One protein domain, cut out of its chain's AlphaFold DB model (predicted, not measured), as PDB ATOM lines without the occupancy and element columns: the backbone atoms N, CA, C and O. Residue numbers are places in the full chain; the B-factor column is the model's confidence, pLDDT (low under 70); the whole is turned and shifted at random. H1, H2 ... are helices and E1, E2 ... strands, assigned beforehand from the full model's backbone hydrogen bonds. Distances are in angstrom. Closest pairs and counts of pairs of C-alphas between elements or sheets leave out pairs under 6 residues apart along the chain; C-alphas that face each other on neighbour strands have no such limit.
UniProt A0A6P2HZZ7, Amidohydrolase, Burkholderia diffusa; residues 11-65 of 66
ATOM      1  N   ILE A  11     223.682 247.195 348.073       84.56
ATOM      2  CA  ILE A  11     222.404 246.524 347.832       84.56
ATOM      3  C   ILE A  11     222.555 245.669 346.575       84.56
ATOM      4  O   ILE A  11     222.905 246.180 345.512       84.56
ATOM      5  N   LEU A  12     222.276 244.372 346.693       84.06
ATOM      6  CA  LEU A  12     222.147 243.473 345.549       84.06
ATOM      7  C   LEU A  12     220.678 243.087 345.401       84.06
ATOM      8  O   LEU A  12     220.077 242.597 346.357       84.06
ATOM      9  N   HIS A  13     220.119 243.281 344.211       84.31
ATOM     10  CA  HIS A  13     218.727 242.973 343.885       84.31
ATOM     11  C   HIS A  13     218.641 242.122 342.609       84.31
ATOM     12  O   HIS A  13     219.635 241.964 341.899       84.31
ATOM     13  N   ASP A  14     217.471 241.519 342.371       80.69
ATOM     14  CA  ASP A  14     217.199 240.575 341.269       80.69
ATOM     15  C   ASP A  14     218.140 239.354 341.226       80.69
ATOM     16  O   ASP A  14     218.279 238.666 340.212       80.69
ATOM     17  N   GLY A  15     218.792 239.061 342.352       78.94
ATOM     18  CA  GLY A  15     219.695 237.928 342.493       78.94
ATOM     19  C   GLY A  15     218.964 236.652 342.900       78.94
ATOM     20  O   GLY A  15     217.826 236.672 343.365       78.94
ATOM     21  N   ARG A  16     219.642 235.508 342.773       86.81
ATOM     22  CA  ARG A  16     219.175 234.230 343.326       86.81
ATOM     23  C   ARG A  16     220.080 233.826 344.483       86.81
ATOM     24  O   ARG A  16     221.061 233.114 344.278       86.81
ATOM     25  N   PHE A  17     219.764 234.308 345.682       85.31
ATOM     26  CA  PHE A  17     220.531 234.022 346.892       85.31
ATOM     27  C   PHE A  17     219.944 232.817 347.628       85.31
ATOM     28  O   PHE A  17     218.732 232.735 347.820       85.31
ATOM     29  N   THR A  18     220.807 231.902 348.067       85.00
ATOM     30  CA  THR A  18     220.441 230.807 348.973       85.00
ATOM     31  C   THR A  18     220.918 231.167 350.371       85.00
ATOM     32  O   THR A  18     222.095 231.483 350.548       85.00
ATOM     33  N   THR A  19     220.030 231.111 351.358       78.69
ATOM     34  CA  THR A  19     220.393 231.363 352.757       78.69
ATOM     35  C   THR A  19     220.573 230.036 353.501       78.69
ATOM     36  O   THR A  19     220.087 228.985 353.075       78.69
ATOM     37  N   LEU A  20     221.288 230.072 354.625       83.69
ATOM     38  CA  LEU A  20     221.382 228.938 355.551       83.69
ATOM     39  C   LEU A  20     220.287 228.973 356.632       83.69
ATOM     40  O   LEU A  20     220.225 228.071 357.470       83.69
ATOM     41  N   ASP A  21     219.417 229.988 356.606       74.94
ATOM     42  CA  ASP A  21     218.193 230.011 357.394       74.94
ATOM     43  C   ASP A  21     217.175 229.078 356.733       74.94
ATOM     44  O   ASP A  21     216.669 229.320 355.637       74.94
ATOM     45  N   ARG A  22     216.857 227.983 357.422       79.25
ATOM     46  CA  ARG A  22     215.920 226.978 356.919       79.25
ATOM     47  C   ARG A  22     214.476 227.489 356.842       79.25
ATOM     48  O   ARG A  22     213.712 226.941 356.053       79.25
ATOM     49  N   ALA A  23     214.100 228.496 357.631       76.94
ATOM     50  CA  ALA A  23     212.788 229.132 357.541       76.94
ATOM     51  C   ALA A  23     212.684 230.062 356.319       76.94
ATOM     52  O   ALA A  23     211.599 230.209 355.764       76.94
ATOM     53  N   ASN A  24     213.810 230.627 355.863       69.56
ATOM     54  CA  ASN A  24     213.883 231.573 354.745       69.56
ATOM     55  C   ASN A  24     214.994 231.184 353.750       69.56
ATOM     56  O   ASN A  24     215.963 231.926 353.592       69.56
ATOM     57  N   PRO A  25     214.895 230.029 353.065       81.50
ATOM     58  CA  PRO A  25     216.020 229.416 352.347       81.50
ATOM     59  C   PRO A  25     216.453 230.164 351.078       81.50
ATOM     60  O   PRO A  25     217.501 229.855 350.507       81.50
ATOM     61  N   SER A  26     215.663 231.128 350.612       80.94
ATOM     62  CA  SER A  26     215.936 231.909 349.409       80.94
ATOM     63  C   SER A  26     215.737 233.398 349.660       80.94
ATOM     64  O   SER A  26     214.876 233.788 350.437       80.94
ATOM     65  N   ALA A  27     216.510 234.235 348.973       81.25
ATOM     66  CA  ALA A  27     216.310 235.678 348.934       81.25
ATOM     67  C   ALA A  27     216.524 236.199 347.507       81.25
ATOM     68  O   ALA A  27     217.345 235.667 346.754       81.25
ATOM     69  N   THR A  28     215.775 237.234 347.134       80.19
ATOM     70  CA  THR A  28     215.918 237.930 345.843       80.19
ATOM     71  C   THR A  28     216.715 239.222 345.967       80.19
ATOM     72  O   THR A  28     217.194 239.757 344.968       80.19
ATOM     73  N   ALA A  29     216.894 239.705 347.197       82.81
ATOM     74  CA  ALA A  29     217.720 240.858 347.492       82.81
ATOM     75  C   ALA A  29     218.392 240.754 348.861       82.81
ATOM     76  O   ALA A  29     217.843 240.159 349.797       82.81
ATOM     77  N   VAL A  30     219.571 241.367 348.963       81.94
ATOM     78  CA  VAL A  30     220.372 241.448 350.186       81.94
ATOM     79  C   VAL A  30     220.986 242.833 350.343       81.94
ATOM     80  O   VAL A  30     221.409 243.453 349.364       81.94
ATOM     81  N   ALA A  31     221.063 243.296 351.588       84.19
ATOM     82  CA  ALA A  31     221.767 244.516 351.954       84.19
ATOM     83  C   ALA A  31     222.958 244.189 352.857       84.19
ATOM     84  O   ALA A  31     222.851 243.359 353.770       84.19
ATOM     85  N   ILE A  32     224.091 244.833 352.582       83.50
ATOM     86  CA  ILE A  32     225.360 244.591 353.264       83.50
ATOM     87  C   ILE A  32     225.875 245.898 353.863       83.50
ATOM     88  O   ILE A  32     225.972 246.904 353.163       83.50
ATOM     89  N   THR A  33     226.266 245.834 355.135       82.81
ATOM     90  CA  THR A  33     226.898 246.936 355.874       82.81
ATOM     91  C   THR A  33     228.120 246.396 356.608       82.81
ATOM     92  O   THR A  33     228.034 245.374 357.292       82.81
ATOM     93  N   ALA A  34     229.279 247.030 356.442       82.69
ATOM     94  CA  ALA A  34     230.560 246.618 357.022       82.69
ATOM     95  C   ALA A  34     230.889 245.123 356.794       82.69
ATOM     96  O   ALA A  34     231.417 244.435 357.672       82.69
ATOM     97  N   GLY A  35     230.531 244.595 355.617       81.94
ATOM     98  CA  GLY A  35     230.738 243.189 355.250       81.94
ATOM     99  C   GLY A  35     229.789 242.192 355.929       81.94
ATOM    100  O   GLY A  35     230.007 240.985 355.829       81.94
ATOM    101  N   ARG A  36     228.740 242.666 356.613       78.62
ATOM    102  CA  ARG A  36     227.697 241.836 357.230       78.62
ATOM    103  C   ARG A  36     226.382 241.976 356.478       78.62
ATOM    104  O   ARG A  36     225.985 243.081 356.125       78.62
ATOM    105  N   PHE A  37     225.692 240.857 356.279       77.38
ATOM    106  CA  PHE A  37     224.314 240.857 355.796       77.38
ATOM    107  C   PHE A  37     223.414 241.387 356.908       77.38
ATOM    108  O   PHE A  37     223.272 240.738 357.944       77.38
ATOM    109  N   VAL A  38     222.849 242.571 356.701       73.12
ATOM    110  CA  VAL A  38     221.948 243.216 357.671       73.12
ATOM    111  C   VAL A  38     220.485 242.999 357.310       73.12
ATOM    112  O   VAL A  38     219.620 243.095 358.170       73.12
ATOM    113  N   ALA A  39     220.210 242.644 356.051       69.75
ATOM    114  CA  ALA A  39     218.861 242.439 355.562       69.75
ATOM    115  C   ALA A  39     218.801 241.416 354.425       69.75
ATOM    116  O   ALA A  39     219.638 241.435 353.518       69.75
ATOM    117  N   MET A  40     217.780 240.561 354.444       68.25
ATOM    118  CA  MET A  40     217.480 239.607 353.377       68.25
ATOM    119  C   MET A  40     215.972 239.598 353.134       68.25
ATOM    120  O   MET A  40     215.200 239.578 354.092       68.25
ATOM    121  N   VAL A  41     215.549 239.607 351.868       66.81
ATOM    122  CA  VAL A  41     214.123 239.594 351.506       66.81
ATOM    123  C   VAL A  41     213.852 238.490 350.487       66.81
ATOM    124  O   VAL A  41     214.481 238.430 349.429       66.81
ATOM    125  N   VAL A  42     212.891 237.623 350.807       59.00
ATOM    126  CA  VAL A  42     212.269 236.674 349.868       59.00
ATOM    127  C   VAL A  42     211.220 237.442 349.078       59.00
ATOM    128  O   VAL A  42     210.520 238.218 349.714       59.00
ATOM    129  N   ALA A  43     211.124 237.232 347.757       51.84
ATOM    130  CA  ALA A  43     210.165 237.796 346.788       51.84
ATOM    131  C   ALA A  43     208.799 238.250 347.362       51.84
ATOM    132  O   ALA A  43     207.762 237.639 347.122       51.84
ATOM    133  N   ASN A  44     208.806 239.330 348.133       54.41
ATOM    134  CA  ASN A  44     207.644 239.937 348.747       54.41
ATOM    135  C   ASN A  44     207.254 241.132 347.880       54.41
ATOM    136  O   ASN A  44     208.115 241.744 347.241       54.41
ATOM    137  N   ASP A  45     205.972 241.485 347.906       58.75
ATOM    138  CA  ASP A  45     205.332 242.560 347.125       58.75
ATOM    139  C   ASP A  45     206.082 243.912 347.161       58.75
ATOM    140  O   ASP A  45     205.918 244.777 346.308       58.75
ATOM    141  N   PHE A  46     206.963 244.076 348.145       60.50
ATOM    142  CA  PHE A  46     207.930 245.152 348.307       60.50
ATOM    143  C   PHE A  46     208.673 245.580 347.030       60.50
ATOM    144  O   PHE A  46     208.714 246.772 346.744       60.50
ATOM    145  N   TRP A  47     209.222 244.642 346.245       57.44
ATOM    146  CA  TRP A  47     209.989 244.972 345.029       57.44
ATOM    147  C   TRP A  47     209.109 245.363 343.835       57.44
ATOM    148  O   TRP A  47     209.584 246.044 342.931       57.44
ATOM    149  N   ASN A  48     207.824 244.988 343.843       65.44
ATOM    150  CA  ASN A  48     206.865 245.425 342.822       65.44
ATOM    151  C   ASN A  48     206.433 246.887 343.010       65.44
ATOM    152  O   ASN A  48     205.804 247.467 342.121       65.44
ATOM    153  N   ARG A  49     206.762 247.499 344.152       66.75
ATOM    154  CA  ARG A  49     206.481 248.913 344.399       66.75
ATOM    155  C   ARG A  49     207.430 249.763 343.568       66.75
ATOM    156  O   ARG A  49     208.615 249.462 343.426       66.75
ATOM    157  N   SER A  50     206.909 250.855 343.027       71.94
ATOM    158  CA  SER A  50     207.680 251.805 342.227       71.94
ATOM    159  C   SER A  50     207.498 253.226 342.753       71.94
ATOM    160  O   SER A  50     206.567 253.522 343.504       71.94
ATOM    161  N   GLY A  51     208.428 254.111 342.397       73.94
ATOM    162  CA  GLY A  51     208.390 255.508 342.819       73.94
ATOM    163  C   GLY A  51     208.547 255.687 344.332       73.94
ATOM    164  O   GLY A  51     209.310 254.976 344.984       73.94
ATOM    165  N   ALA A  52     207.834 256.663 344.895       72.19
ATOM    166  CA  ALA A  52     207.958 257.037 346.303       72.19
ATOM    167  C   ALA A  52     207.602 255.893 347.269       72.19
ATOM    168  O   ALA A  52     208.184 255.799 348.345       72.19
ATOM    169  N   GLU A  53     206.697 254.991 346.884       72.75
ATOM    170  CA  GLU A  53     206.304 253.854 347.724       72.75
ATOM    171  C   GLU A  53     207.434 252.843 347.901       72.75
ATOM    172  O   GLU A  53     207.597 252.297 348.989       72.75
ATOM    173  N   HIS A  54     208.228 252.627 346.849       70.38
ATOM    174  CA  HIS A  54     209.423 251.794 346.924       70.38
ATOM    175  C   HIS A  54     210.409 252.402 347.917       70.38
ATOM    176  O   HIS A  54     210.852 251.726 348.838       70.38
ATOM    177  N   PHE A  55     210.711 253.692 347.758       63.88
ATOM    178  CA  PHE A  55     211.667 254.393 348.610       63.88
ATOM    179  C   PHE A  55     211.241 254.388 350.085       63.88
ATOM    180  O   PHE A  55     212.038 254.065 350.960       63.88
ATOM    181  N   MET A  56     209.968 254.677 350.365       70.62
ATOM    182  CA  MET A  56     209.436 254.694 351.731       70.62
ATOM    183  C   MET A  56     209.416 253.301 352.362       70.62
ATOM    184  O   MET A  56     209.753 253.157 353.537       70.62
ATOM    185  N   ALA A  57     209.052 252.267 351.596       70.06
ATOM    186  CA  ALA A  57     209.098 250.891 352.072       70.06
ATOM    187  C   ALA A  57     210.546 250.456 352.355       70.06
ATOM    188  O   ALA A  57     210.809 249.856 353.395       70.06
ATOM    189  N   LEU A  58     211.484 250.832 351.476       68.25
ATOM    190  CA  LEU A  58     212.915 250.582 351.625       68.25
ATOM    191  C   LEU A  58     213.493 251.223 352.883       68.25
ATOM    192  O   LEU A  58     214.085 250.519 353.697       68.25
ATOM    193  N   ASN A  59     213.248 252.515 353.093       62.38
ATOM    194  CA  ASN A  59     213.690 253.197 354.306       62.38
ATOM    195  C   ASN A  59     213.051 252.595 355.562       62.38
ATOM    196  O   ASN A  59     213.760 252.261 356.503       62.38
ATOM    197  N   SER A  60     211.734 252.366 355.565       69.12
ATOM    198  CA  SER A  60     211.047 251.784 356.726       69.12
ATOM    199  C   SER A  60     211.530 250.372 357.074       69.12
ATOM    200  O   SER A  60     211.422 249.960 358.228       69.12
ATOM    201  N   PHE A  61     212.012 249.615 356.089       67.00
ATOM    202  CA  PHE A  61     212.591 248.297 356.302       67.00
ATOM    203  C   PHE A  61     213.966 248.386 356.974       67.00
ATOM    204  O   PHE A  61     214.212 247.654 357.932       67.00
ATOM    205  N   PHE A  62     214.828 249.307 356.535       65.81
ATOM    206  CA  PHE A  62     216.134 249.531 357.165       65.81
ATOM    207  C   PHE A  62     216.019 250.092 358.587       65.81
ATOM    208  O   PHE A  62     216.733 249.625 359.469       65.81
ATOM    209  N   GLU A  63     215.055 250.979 358.843       66.00
ATOM    210  CA  GLU A  63     214.742 251.480 360.191       66.00
ATOM    211  C   GLU A  63     214.413 250.359 361.193       66.00
ATOM    212  O   GLU A  63     214.682 250.475 362.386       66.00
ATOM    213  N   HIS A  64     213.827 249.250 360.729       61.94
ATOM    214  CA  HIS A  64     213.450 248.132 361.597       61.94
ATOM    215  C   HIS A  64     214.602 247.166 361.903       61.94
ATOM    216  O   HIS A  64     214.447 246.299 362.765       61.94
ATOM    217  N   LEU A  65     215.724 247.275 361.187       58.56
ATOM    218  CA  LEU A  65     216.831 246.321 361.280       58.56
ATOM    219  C   LEU A  65     217.945 246.745 362.246       58.56
ATOM    220  O   LEU A  65     218.662 245.858 362.707       58.56
TER     221      LEU A  65
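AT A GLANCE: This is residues 11 to 65 of the 66 residues of the protein "Amidohydrolase" of Burkholderia diffusa (UniProt A0A6P2HZZ7). A small antiparallel hairpin of two strands, E1 and E2, stands between a long loop that folds back on itself, residues 11 to 28, and a helical part in which the short helix H1 makes the corner and the longer helix H2 folds back toward E2. The start of the loop, residues 11 to 12, pairs briefly with E1 on the side away from E2, and farther along the loop residues 17 to 18 pair with residues 26 to 27. The printed part has 55 residues, with two named strands and two named helices in the order E1, E2, H1, H2. The sheet order is E1 - E2, antiparallel, and the class is mixed, helices and strands, though under half of the residues are in named elements. The whole is compact, with a radius of gyration of the C-alphas of 11.4 A, and the C-alphas span 32 by 24 by 18 A.

HOW THE PARTS SIT: The sheet is made of E1, residues 29 to 33, and E2, residues 36 to 41. The two are antiparallel neighbours and form a hairpin, with an angle of 157 degrees between their N-to-C directions. C-alphas that face each other include those of Val 30 and Met 40, 4.7 A apart, and those of Ile 32 and Phe 37, 4.6 A apart. Within hydrogen-bond range across the pair are, among others, N 31 and O 39 at 3.0 A and N 41 and O 29 at 3.1 A. Residues 11 to 12 pair with residues 30 to 31 of E1, antiparallel, in a stretch too short to be named, and residues 17 to 18 pair with residues 26 to 27 in the same way. Beyond E2 come H1, residues 45 to 48, and H2, residues 52 to 63. H1 and H2 touch, with 4 pairs of C-alphas within 8 A, and H2 does so with residues 54 to 57 alone. The closest C-alphas of the two are those of Phe 46 and His 54, 6.9 A apart. The closest C-alphas of E2 and H2 are those of Ala 39 and Phe 62, 7.8 A apart, while the centres of E2 and H2 are 14.8 A apart. E1 is apart from both H1 and H2. In H2 every O i to N i+4 pair is within hydrogen-bond range; H1, with four residues, is too short for such a pair, and its one O i to N i+3 pair is within range.

IN THESE COORDINATES: E1 begins at C-alpha 29, at (217.720, 240.858, 347.492), and measures 13.8 A from first to last C-alpha. E2, residues 36 to 41, is the longest strand by residues and measures 14.9 A; its last C-alpha, that of Val 41, is at (214.123, 239.594, 351.506). H1 runs from Asp 45 to Asn 48. H2 runs from Ala 52 to Glu 63, measures 16.4 A and ends at C-alpha 63, at (214.742, 251.480, 360.191).

THE WHOLE: The two C-alphas farthest apart are those of Arg 22 and Ala 52, 32.9 A, and the first and last printed C-alphas, those of Ile 11 and Leu 65, are 14.6 A apart. The printed part has no cut. The links E1 to E2, E2 to H1 and H1 to H2 are tight. Residues 11 to 28 hold no named element, and their C-alphas lie 7 to 17 A from the mean of the C-alphas. The mean pLDDT of the printed part is 73.3, and 21 residues are under 70: residue 24, residues 39 to 49, residue 55 and residues 58 to 65.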